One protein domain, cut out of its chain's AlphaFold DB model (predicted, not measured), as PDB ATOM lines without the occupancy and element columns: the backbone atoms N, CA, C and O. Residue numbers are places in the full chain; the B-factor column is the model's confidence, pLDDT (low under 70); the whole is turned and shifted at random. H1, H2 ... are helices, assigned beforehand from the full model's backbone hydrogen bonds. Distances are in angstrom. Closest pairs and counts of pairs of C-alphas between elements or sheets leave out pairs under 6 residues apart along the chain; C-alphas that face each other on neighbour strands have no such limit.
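What this domain is: This is residues 165 to 221 of the 256 residues of an uncharacterized protein of Planomonospora venezuelensis (UniProt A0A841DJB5). Three short helices make a small cluster in which H1 has H3 at its side, slanting the same way, and H2 set crosswise to it. After H3 the printed part runs on in a winding tail without a named element, residues 208 to 221. The 57 printed residues include three named helices, in the order H1, H2, H3, and no named strand; the class is all helix, with 32 residues in the helices. The whole is compact, with a radius of gyration of the C-alphas of 10.3 A, and spans 26 by 20 by 18 A.

How they stand to each other: H1, residues 165 to 174, touches H2, residues 182 to 191, about perpendicular at 77 degrees; their closest C-alphas, those of Val 168 and Ala 186, are 5.8 A apart. H1 also touches H3, residues 196 to 207, with the C-alphas of Leu 174 and Gly 203 closest at 5.2 A. These two run the same way at a steep tilt of 38 degrees. H2 and H3 are close but not clearly touching: their closest C-alphas, those of Ala 189 and Leu 199, are 6.8 A apart. They run opposite ways at a steep tilt of 50 degrees. In H1, H2 and H3 every O i to N i+4 pair is within hydrogen-bond range.

Where its parts are: H1 begins at C-alpha 165, (368.738, 247.763, 288.068), and measures 14.7 A from first to last C-alpha. After a short link of 7 residues, H2 begins at C-alpha 182, (360.828, 253.845, 291.742), and measures 14.3 A. A tight link of 4 residues leads to H3, the longest helix at 12 residues and 16.3 A, which ends at C-alpha 207, (369.607, 267.927, 291.493).

The domain as a whole: The C-alphas of Ala 165 and Pro 210, the two farthest apart, are 27.5 A from each other. The printed part has no cut, and neither link between helices is long. The mean pLDDT of the printed part is 77.5; residues 178 to 179 and 210 to 221 are under 70.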
ATOM      1  N   ALA A 165     368.593 247.536 286.627       93.62
ATOM      2  CA  ALA A 165     368.738 247.763 288.068       93.62
ATOM      3  C   ALA A 165     369.946 248.654 288.422       93.62
ATOM      4  O   ALA A 165     369.872 249.484 289.327       93.62
ATOM      5  N   ALA A 166     371.061 248.514 287.700       94.44
ATOM      6  CA  ALA A 166     372.242 249.348 287.903       94.44
ATOM      7  C   ALA A 166     372.051 250.769 287.355       94.44
ATOM      8  O   ALA A 166     372.557 251.715 287.953       94.44
ATOM      9  N   ALA A 167     371.318 250.931 286.251       93.94
ATOM     10  CA  ALA A 167     370.964 252.239 285.706       93.94
ATOM     11  C   ALA A 167     370.109 253.040 286.698       93.94
ATOM     12  O   ALA A 167     370.439 254.186 287.012       93.94
ATOM     13  N   VAL A 168     369.082 252.401 287.271       92.06
ATOM     14  CA  VAL A 168     368.255 252.985 288.336       92.06
ATOM     15  C   VAL A 168     369.106 253.320 289.561       92.06
ATOM     16  O   VAL A 168     369.045 254.444 290.054       92.06
ATOM     17  N   GLY A 169     369.962 252.397 290.010       91.12
ATOM     18  CA  GLY A 169     370.860 252.639 291.143       91.12
ATOM     19  C   GLY A 169     371.830 253.807 290.916       91.12
ATOM     20  O   GLY A 169     372.069 254.599 291.829       91.12
ATOM     21  N   LEU A 170     372.354 253.966 289.693       91.75
ATOM     22  CA  LEU A 170     373.175 255.121 289.324       91.75
ATOM     23  C   LEU A 170     372.364 256.408 289.447       91.75
ATOM     24  O   LEU A 170     372.808 257.338 290.112       91.75
ATOM     25  N   LEU A 171     371.181 256.464 288.841       89.19
ATOM     26  CA  LEU A 171     370.352 257.663 288.868       89.19
ATOM     27  C   LEU A 171     369.976 258.036 290.316       89.19
ATOM     28  O   LEU A 171     370.190 259.175 290.720       89.19
ATOM     29  N   GLN A 172     369.556 257.057 291.126       87.31
ATOM     30  CA  GLN A 172     369.241 257.213 292.554       87.31
ATOM     31  C   GLN A 172     370.392 257.792 293.371       87.31
ATOM     32  O   GLN A 172     370.170 258.635 294.233       87.31
ATOM     33  N   SER A 173     371.628 257.385 293.089       88.56
ATOM     34  CA  SER A 173     372.799 257.902 293.803       88.56
ATOM     35  C   SER A 173     373.142 259.366 293.480       88.56
ATOM     36  O   SER A 173     373.917 259.984 294.208       88.56
ATOM     37  N   LEU A 174     372.597 259.916 292.389       86.19
ATOM     38  CA  LEU A 174     372.877 261.277 291.924       86.19
ATOM     39  C   LEU A 174     371.867 262.310 292.433       86.19
ATOM     40  O   LEU A 174     372.120 263.507 292.320       86.19
ATOM     41  N   ILE A 175     370.731 261.868 292.974       81.62
ATOM     42  CA  ILE A 175     369.619 262.736 293.380       81.62
ATOM     43  C   ILE A 175     369.321 262.495 294.859       81.62
ATOM     44  O   ILE A 175     369.477 261.385 295.366       81.62
ATOM     45  N   ALA A 176     368.887 263.536 295.572       74.44
ATOM     46  CA  ALA A 176     368.643 263.442 297.005       74.44
ATOM     47  C   ALA A 176     367.588 262.362 297.363       74.44
ATOM     48  O   ALA A 176     366.596 262.193 296.642       74.44
ATOM     49  N   PRO A 177     367.766 261.651 298.495       70.38
ATOM     50  CA  PRO A 177     366.794 260.672 298.973       70.38
ATOM     51  C   PRO A 177     365.394 261.278 299.151       70.38
ATOM     52  O   PRO A 177     365.254 262.399 299.636       70.38
ATOM     53  N   GLY A 178     364.350 260.523 298.796       67.44
ATOM     54  CA  GLY A 178     362.948 260.922 299.005       67.44
ATOM     55  C   GLY A 178     362.312 261.767 297.891       67.44
ATOM     56  O   GLY A 178     361.143 262.120 298.007       67.44
ATOM     57  N   ILE A 179     363.042 262.055 296.809       66.69
ATOM     58  CA  ILE A 179     362.531 262.741 295.599       66.69
ATOM     59  C   ILE A 179     361.987 261.732 294.557       66.69
ATOM     60  O   ILE A 179     361.576 262.099 293.459       66.69
ATOM     61  N   TRP A 180     361.954 260.446 294.906       70.12
ATOM     62  CA  TRP A 180     361.854 259.346 293.953       70.12
ATOM     63  C   TRP A 180     360.552 258.564 294.033       70.12
ATOM     64  O   TRP A 180     360.186 258.072 295.100       70.12
ATOM     65  N   ASP A 181     359.950 258.360 292.868       77.94
ATOM     66  CA  ASP A 181     359.085 257.222 292.580       77.94
ATOM     67  C   ASP A 181     359.939 256.153 291.856       77.94
ATOM     68  O   ASP A 181     360.562 256.484 290.838       77.94
ATOM     69  N   PRO A 182     360.064 254.917 292.383       78.06
ATOM     70  CA  PRO A 182     360.828 253.845 291.742       78.06
ATOM     71  C   PRO A 182     360.412 253.569 290.295       78.06
ATOM     72  O   PRO A 182     361.286 253.297 289.470       78.06
ATOM     73  N   ASP A 183     359.120 253.681 289.988       83.69
ATOM     74  CA  ASP A 183     358.608 253.412 288.645       83.69
ATOM     75  C   ASP A 183     359.041 254.528 287.682       83.69
ATOM     76  O   ASP A 183     359.637 254.254 286.642       83.69
ATOM     77  N   ALA A 184     358.913 255.795 288.094       83.69
ATOM     78  CA  ALA A 184     359.407 256.937 287.318       83.69
ATOM     79  C   ALA A 184     360.935 256.909 287.112       83.69
ATOM     80  O   ALA A 184     361.444 257.324 286.070       83.69
ATOM     81  N   ALA A 185     361.690 256.408 288.096       85.19
ATOM     82  CA  ALA A 185     363.138 256.233 287.979       85.19
ATOM     83  C   ALA A 185     363.509 255.203 286.909       85.19
ATOM     84  O   ALA A 185     364.465 255.408 286.158       85.19
ATOM     85  N   ALA A 186     362.770 254.092 286.873       90.25
ATOM     86  CA  ALA A 186     362.951 253.040 285.889       90.25
ATOM     87  C   ALA A 186     362.573 253.529 284.487       90.25
ATOM     88  O   ALA A 186     363.366 253.360 283.564       90.25
ATOM     89  N   GLU A 187     361.432 254.208 284.345       90.25
ATOM     90  CA  GLU A 187     360.991 254.797 283.075       90.25
ATOM     91  C   GLU A 187     362.027 255.773 282.513       90.25
ATOM     92  O   GLU A 187     362.465 255.620 281.372       90.25
ATOM     93  N   LEU A 188     362.506 256.715 283.334       89.06
ATOM     94  CA  LEU A 188     363.540 257.662 282.916       89.06
ATOM     95  C   LEU A 188     364.858 256.955 282.567       89.06
ATOM     96  O   LEU A 188     365.526 257.326 281.604       89.06
ATOM     97  N   ALA A 189     365.258 255.934 283.329       91.69
ATOM     98  CA  ALA A 189     366.475 255.186 283.032       91.69
ATOM     99  C   ALA A 189     366.393 254.461 281.678       91.69
ATOM    100  O   ALA A 189     367.370 254.477 280.922       91.69
ATOM    101  N   THR A 190     365.234 253.878 281.363       93.50
ATOM    102  CA  THR A 190     364.956 253.241 280.072       93.50
ATOM    103  C   THR A 190     364.895 254.262 278.937       93.50
ATOM    104  O   THR A 190     365.480 254.029 277.881       93.50
ATOM    105  N   GLU A 191     364.276 255.426 279.142       92.75
ATOM    106  CA  GLU A 191     364.243 256.494 278.133       92.75
ATOM    107  C   GLU A 191     365.647 257.024 277.799       92.75
ATOM    108  O   GLU A 191     365.968 257.306 276.644       92.75
ATOM    109  N   LEU A 192     366.527 257.083 278.801       91.69
ATOM    110  CA  LEU A 192     367.935 257.452 278.638       91.69
ATOM    111  C   LEU A 192     368.809 256.296 278.110       91.69
ATOM    112  O   LEU A 192     370.037 256.432 278.046       91.69
ATOM    113  N   GLY A 193     368.197 255.167 277.736       91.94
ATOM    114  CA  GLY A 193     368.849 253.997 277.144       91.94
ATOM    115  C   GLY A 193     369.877 253.333 278.058       91.94
ATOM    116  O   GLY A 193     370.896 252.842 277.574       91.94
ATOM    117  N   GLU A 194     369.690 253.441 279.378       94.12
ATOM    118  CA  GLU A 194     370.604 252.921 280.402       94.12
ATOM    119  C   GLU A 194     372.076 253.366 280.227       94.12
ATOM    120  O   GLU A 194     373.020 252.719 280.706       94.12
ATOM    121  N   LEU A 195     372.297 254.495 279.541       92.50
ATOM    122  CA  LEU A 195     373.620 255.039 279.250       92.50
ATOM    123  C   LEU A 195     374.159 255.809 280.465       92.50
ATOM    124  O   LEU A 195     373.589 256.840 280.830       92.50
ATOM    125  N   PRO A 196     375.307 255.414 281.055       92.50
ATOM    126  CA  PRO A 196     375.852 256.071 282.244       92.50
ATOM    127  C   PRO A 196     375.988 257.589 282.130       92.50
ATOM    128  O   PRO A 196     375.706 258.307 283.086       92.50
ATOM    129  N   LEU A 197     376.438 258.088 280.975       89.62
ATOM    130  CA  LEU A 197     376.600 259.524 280.763       89.62
ATOM    131  C   LEU A 197     375.255 260.259 280.716       89.62
ATOM    132  O   LEU A 197     375.119 261.304 281.346       89.62
ATOM    133  N   ALA A 198     374.259 259.695 280.025       91.25
ATOM    134  CA  ALA A 198     372.922 260.278 279.935       91.25
ATOM    135  C   ALA A 198     372.259 260.344 281.319       91.25
ATOM    136  O   ALA A 198     371.763 261.395 281.721       91.25
ATOM    137  N   LEU A 199     372.367 259.261 282.096       92.38
ATOM    138  CA  LEU A 199     371.897 259.195 283.483       92.38
ATOM    139  C   LEU A 199     372.593 260.243 284.366       92.38
ATOM    140  O   LEU A 199     371.941 260.936 285.141       92.38
ATOM    141  N   LYS A 200     373.917 260.413 284.225       90.88
ATOM    142  CA  LYS A 200     374.671 261.440 284.964       90.88
ATOM    143  C   LYS A 200     374.204 262.857 284.647       90.88
ATOM    144  O   LYS A 200     374.060 263.657 285.567       90.88
ATOM    145  N   HIS A 201     373.950 263.160 283.376       89.75
ATOM    146  CA  HIS A 201     373.433 264.466 282.970       89.75
ATOM    147  C   HIS A 201     372.022 264.708 283.514       89.75
ATOM    148  O   HIS A 201     371.774 265.763 284.096       89.75
ATOM    149  N   ALA A 202     371.127 263.725 283.397       89.56
ATOM    150  CA  ALA A 202     369.771 263.827 283.928       89.56
ATOM    151  C   ALA A 202     369.767 264.011 285.453       89.56
ATOM    152  O   ALA A 202     369.121 264.924 285.961       89.56
ATOM    153  N   GLY A 203     370.548 263.211 286.185       87.88
ATOM    154  CA  GLY A 203     370.681 263.336 287.637       87.88
ATOM    155  C   GLY A 203     371.213 264.706 288.065       87.88
ATOM    156  O   GLY A 203     370.646 265.329 288.962       87.88
ATOM    157  N   ALA A 204     372.244 265.220 287.385       85.69
ATOM    158  CA  ALA A 204     372.782 266.555 287.653       85.69
ATOM    159  C   ALA A 204     371.748 267.664 287.398       85.69
ATOM    160  O   ALA A 204     371.638 268.591 288.197       85.69
ATOM    161  N   TYR A 205     370.968 267.548 286.320       84.94
ATOM    162  CA  TYR A 205     369.896 268.487 285.997       84.94
ATOM    163  C   TYR A 205     368.769 268.473 287.041       84.94
ATOM    164  O   TYR A 205     368.308 269.522 287.483       84.94
ATOM    165  N   ILE A 206     368.357 267.287 287.488       84.00
ATOM    166  CA  ILE A 206     367.313 267.133 288.506       84.00
ATOM    167  C   ILE A 206     367.782 267.680 289.861       84.00
ATOM    168  O   ILE A 206     367.008 268.329 290.563       84.00
ATOM    169  N   ALA A 207     369.050 267.467 290.222       79.31
ATOM    170  CA  ALA A 207     369.607 267.927 291.493       79.31
ATOM    171  C   ALA A 207     369.599 269.459 291.650       79.31
ATOM    172  O   ALA A 207     369.519 269.955 292.774       79.31
ATOM    173  N   ILE A 208     369.662 270.208 290.544       78.44
ATOM    174  CA  ILE A 208     369.634 271.679 290.549       78.44
ATOM    175  C   ILE A 208     368.223 272.260 290.370       78.44
ATOM    176  O   ILE A 208     368.069 273.481 290.374       78.44
ATOM    177  N   TRP A 209     367.192 271.419 290.214       71.00
ATOM    178  CA  TRP A 209     365.838 271.886 289.925       71.00
ATOM    179  C   TRP A 209     365.194 272.594 291.138       71.00
ATOM    180  O   TRP A 209     364.993 271.971 292.191       71.00
ATOM    181  N   PRO A 210     364.789 273.875 291.012       51.91
ATOM    182  CA  PRO A 210     364.109 274.599 292.082       51.91
ATOM    183  C   PRO A 210     362.730 273.981 292.366       51.91
ATOM    184  O   PRO A 210     361.858 273.966 291.502       51.91
ATOM    185  N   GLY A 211     362.517 273.466 293.581       58.97
ATOM    186  CA  GLY A 211     361.229 272.895 294.020       58.97
ATOM    187  C   GLY A 211     361.266 271.409 294.397       58.97
ATOM    188  O   GLY A 211     360.296 270.901 294.954       58.97
ATOM    189  N   GLY A 212     362.386 270.718 294.159       51.12
ATOM    190  CA  GLY A 212     362.711 269.433 294.794       51.12
ATOM    191  C   GLY A 212     361.833 268.227 294.440       51.12
ATOM    192  O   GLY A 212     361.986 267.198 295.090       51.12
ATOM    193  N   ARG A 213     360.906 268.318 293.471       54.25
ATOM    194  CA  ARG A 213     360.024 267.201 293.069       54.25
ATOM    195  C   ARG A 213     359.592 267.285 291.591       54.25
ATOM    196  O   ARG A 213     358.460 267.678 291.327       54.25
ATOM    197  N   PRO A 214     360.438 266.903 290.619       52.25
ATOM    198  CA  PRO A 214     359.984 266.756 289.233       52.25
ATOM    199  C   PRO A 214     358.991 265.592 289.051       52.25
ATOM    200  O   PRO A 214     358.219 265.603 288.103       52.25
ATOM    201  N   PHE A 215     358.979 264.622 289.977       51.22
ATOM    202  CA  PHE A 215     358.209 263.371 289.882       51.22
ATOM    203  C   PHE A 215     357.052 263.269 290.890       51.22
ATOM    204  O   PHE A 215     356.642 262.174 291.265       51.22
ATOM    205  N   ALA A 216     356.524 264.393 291.390       41.47
ATOM    206  CA  ALA A 216     355.298 264.338 292.186       41.47
ATOM    207  C   ALA A 216     354.131 263.866 291.294       41.47
ATOM    208  O   ALA A 216     353.925 264.416 290.213       41.47
ATOM    209  N   GLN A 217     353.402 262.839 291.752       36.00
ATOM    210  CA  GLN A 217     352.298 262.169 291.048       36.00
ATOM    211  C   GLN A 217     351.457 263.128 290.186       36.00
ATOM    212  O   GLN A 217     350.809 264.036 290.706       36.00
ATOM    213  N   GLY A 218     351.454 262.891 288.870       38.94
ATOM    214  CA  GLY A 218     350.614 263.604 287.901       38.94
ATOM    215  C   GLY A 218     351.301 264.693 287.069       38.94
ATOM    216  O   GLY A 218     350.645 265.273 286.208       38.94
ATOM    217  N   ALA A 219     352.594 264.969 287.265       36.91
ATOM    218  CA  ALA A 219     353.352 265.837 286.363       36.91
ATOM    219  C   ALA A 219     353.873 265.038 285.153       36.91
ATOM    220  O   ALA A 219     354.863 264.318 285.248       36.91
ATOM    221  N   SER A 220     353.209 265.163 284.002       34.53
ATOM    222  CA  SER A 220     353.765 264.710 282.726       34.53
ATOM    223  C   SER A 220     354.950 265.604 282.362       34.53
ATOM    224  O   SER A 220     354.762 266.793 282.091       34.53
ATOM    225  N   ILE A 221     356.164 265.057 282.334       39.44
ATOM    226  CA  ILE A 221     357.255 265.711 281.612       39.44
ATOM    227  C   ILE A 221     356.925 265.517 280.131       39.44
ATOM    228  O   ILE A 221     357.028 264.417 279.598       39.44
TER     229      ILE A 221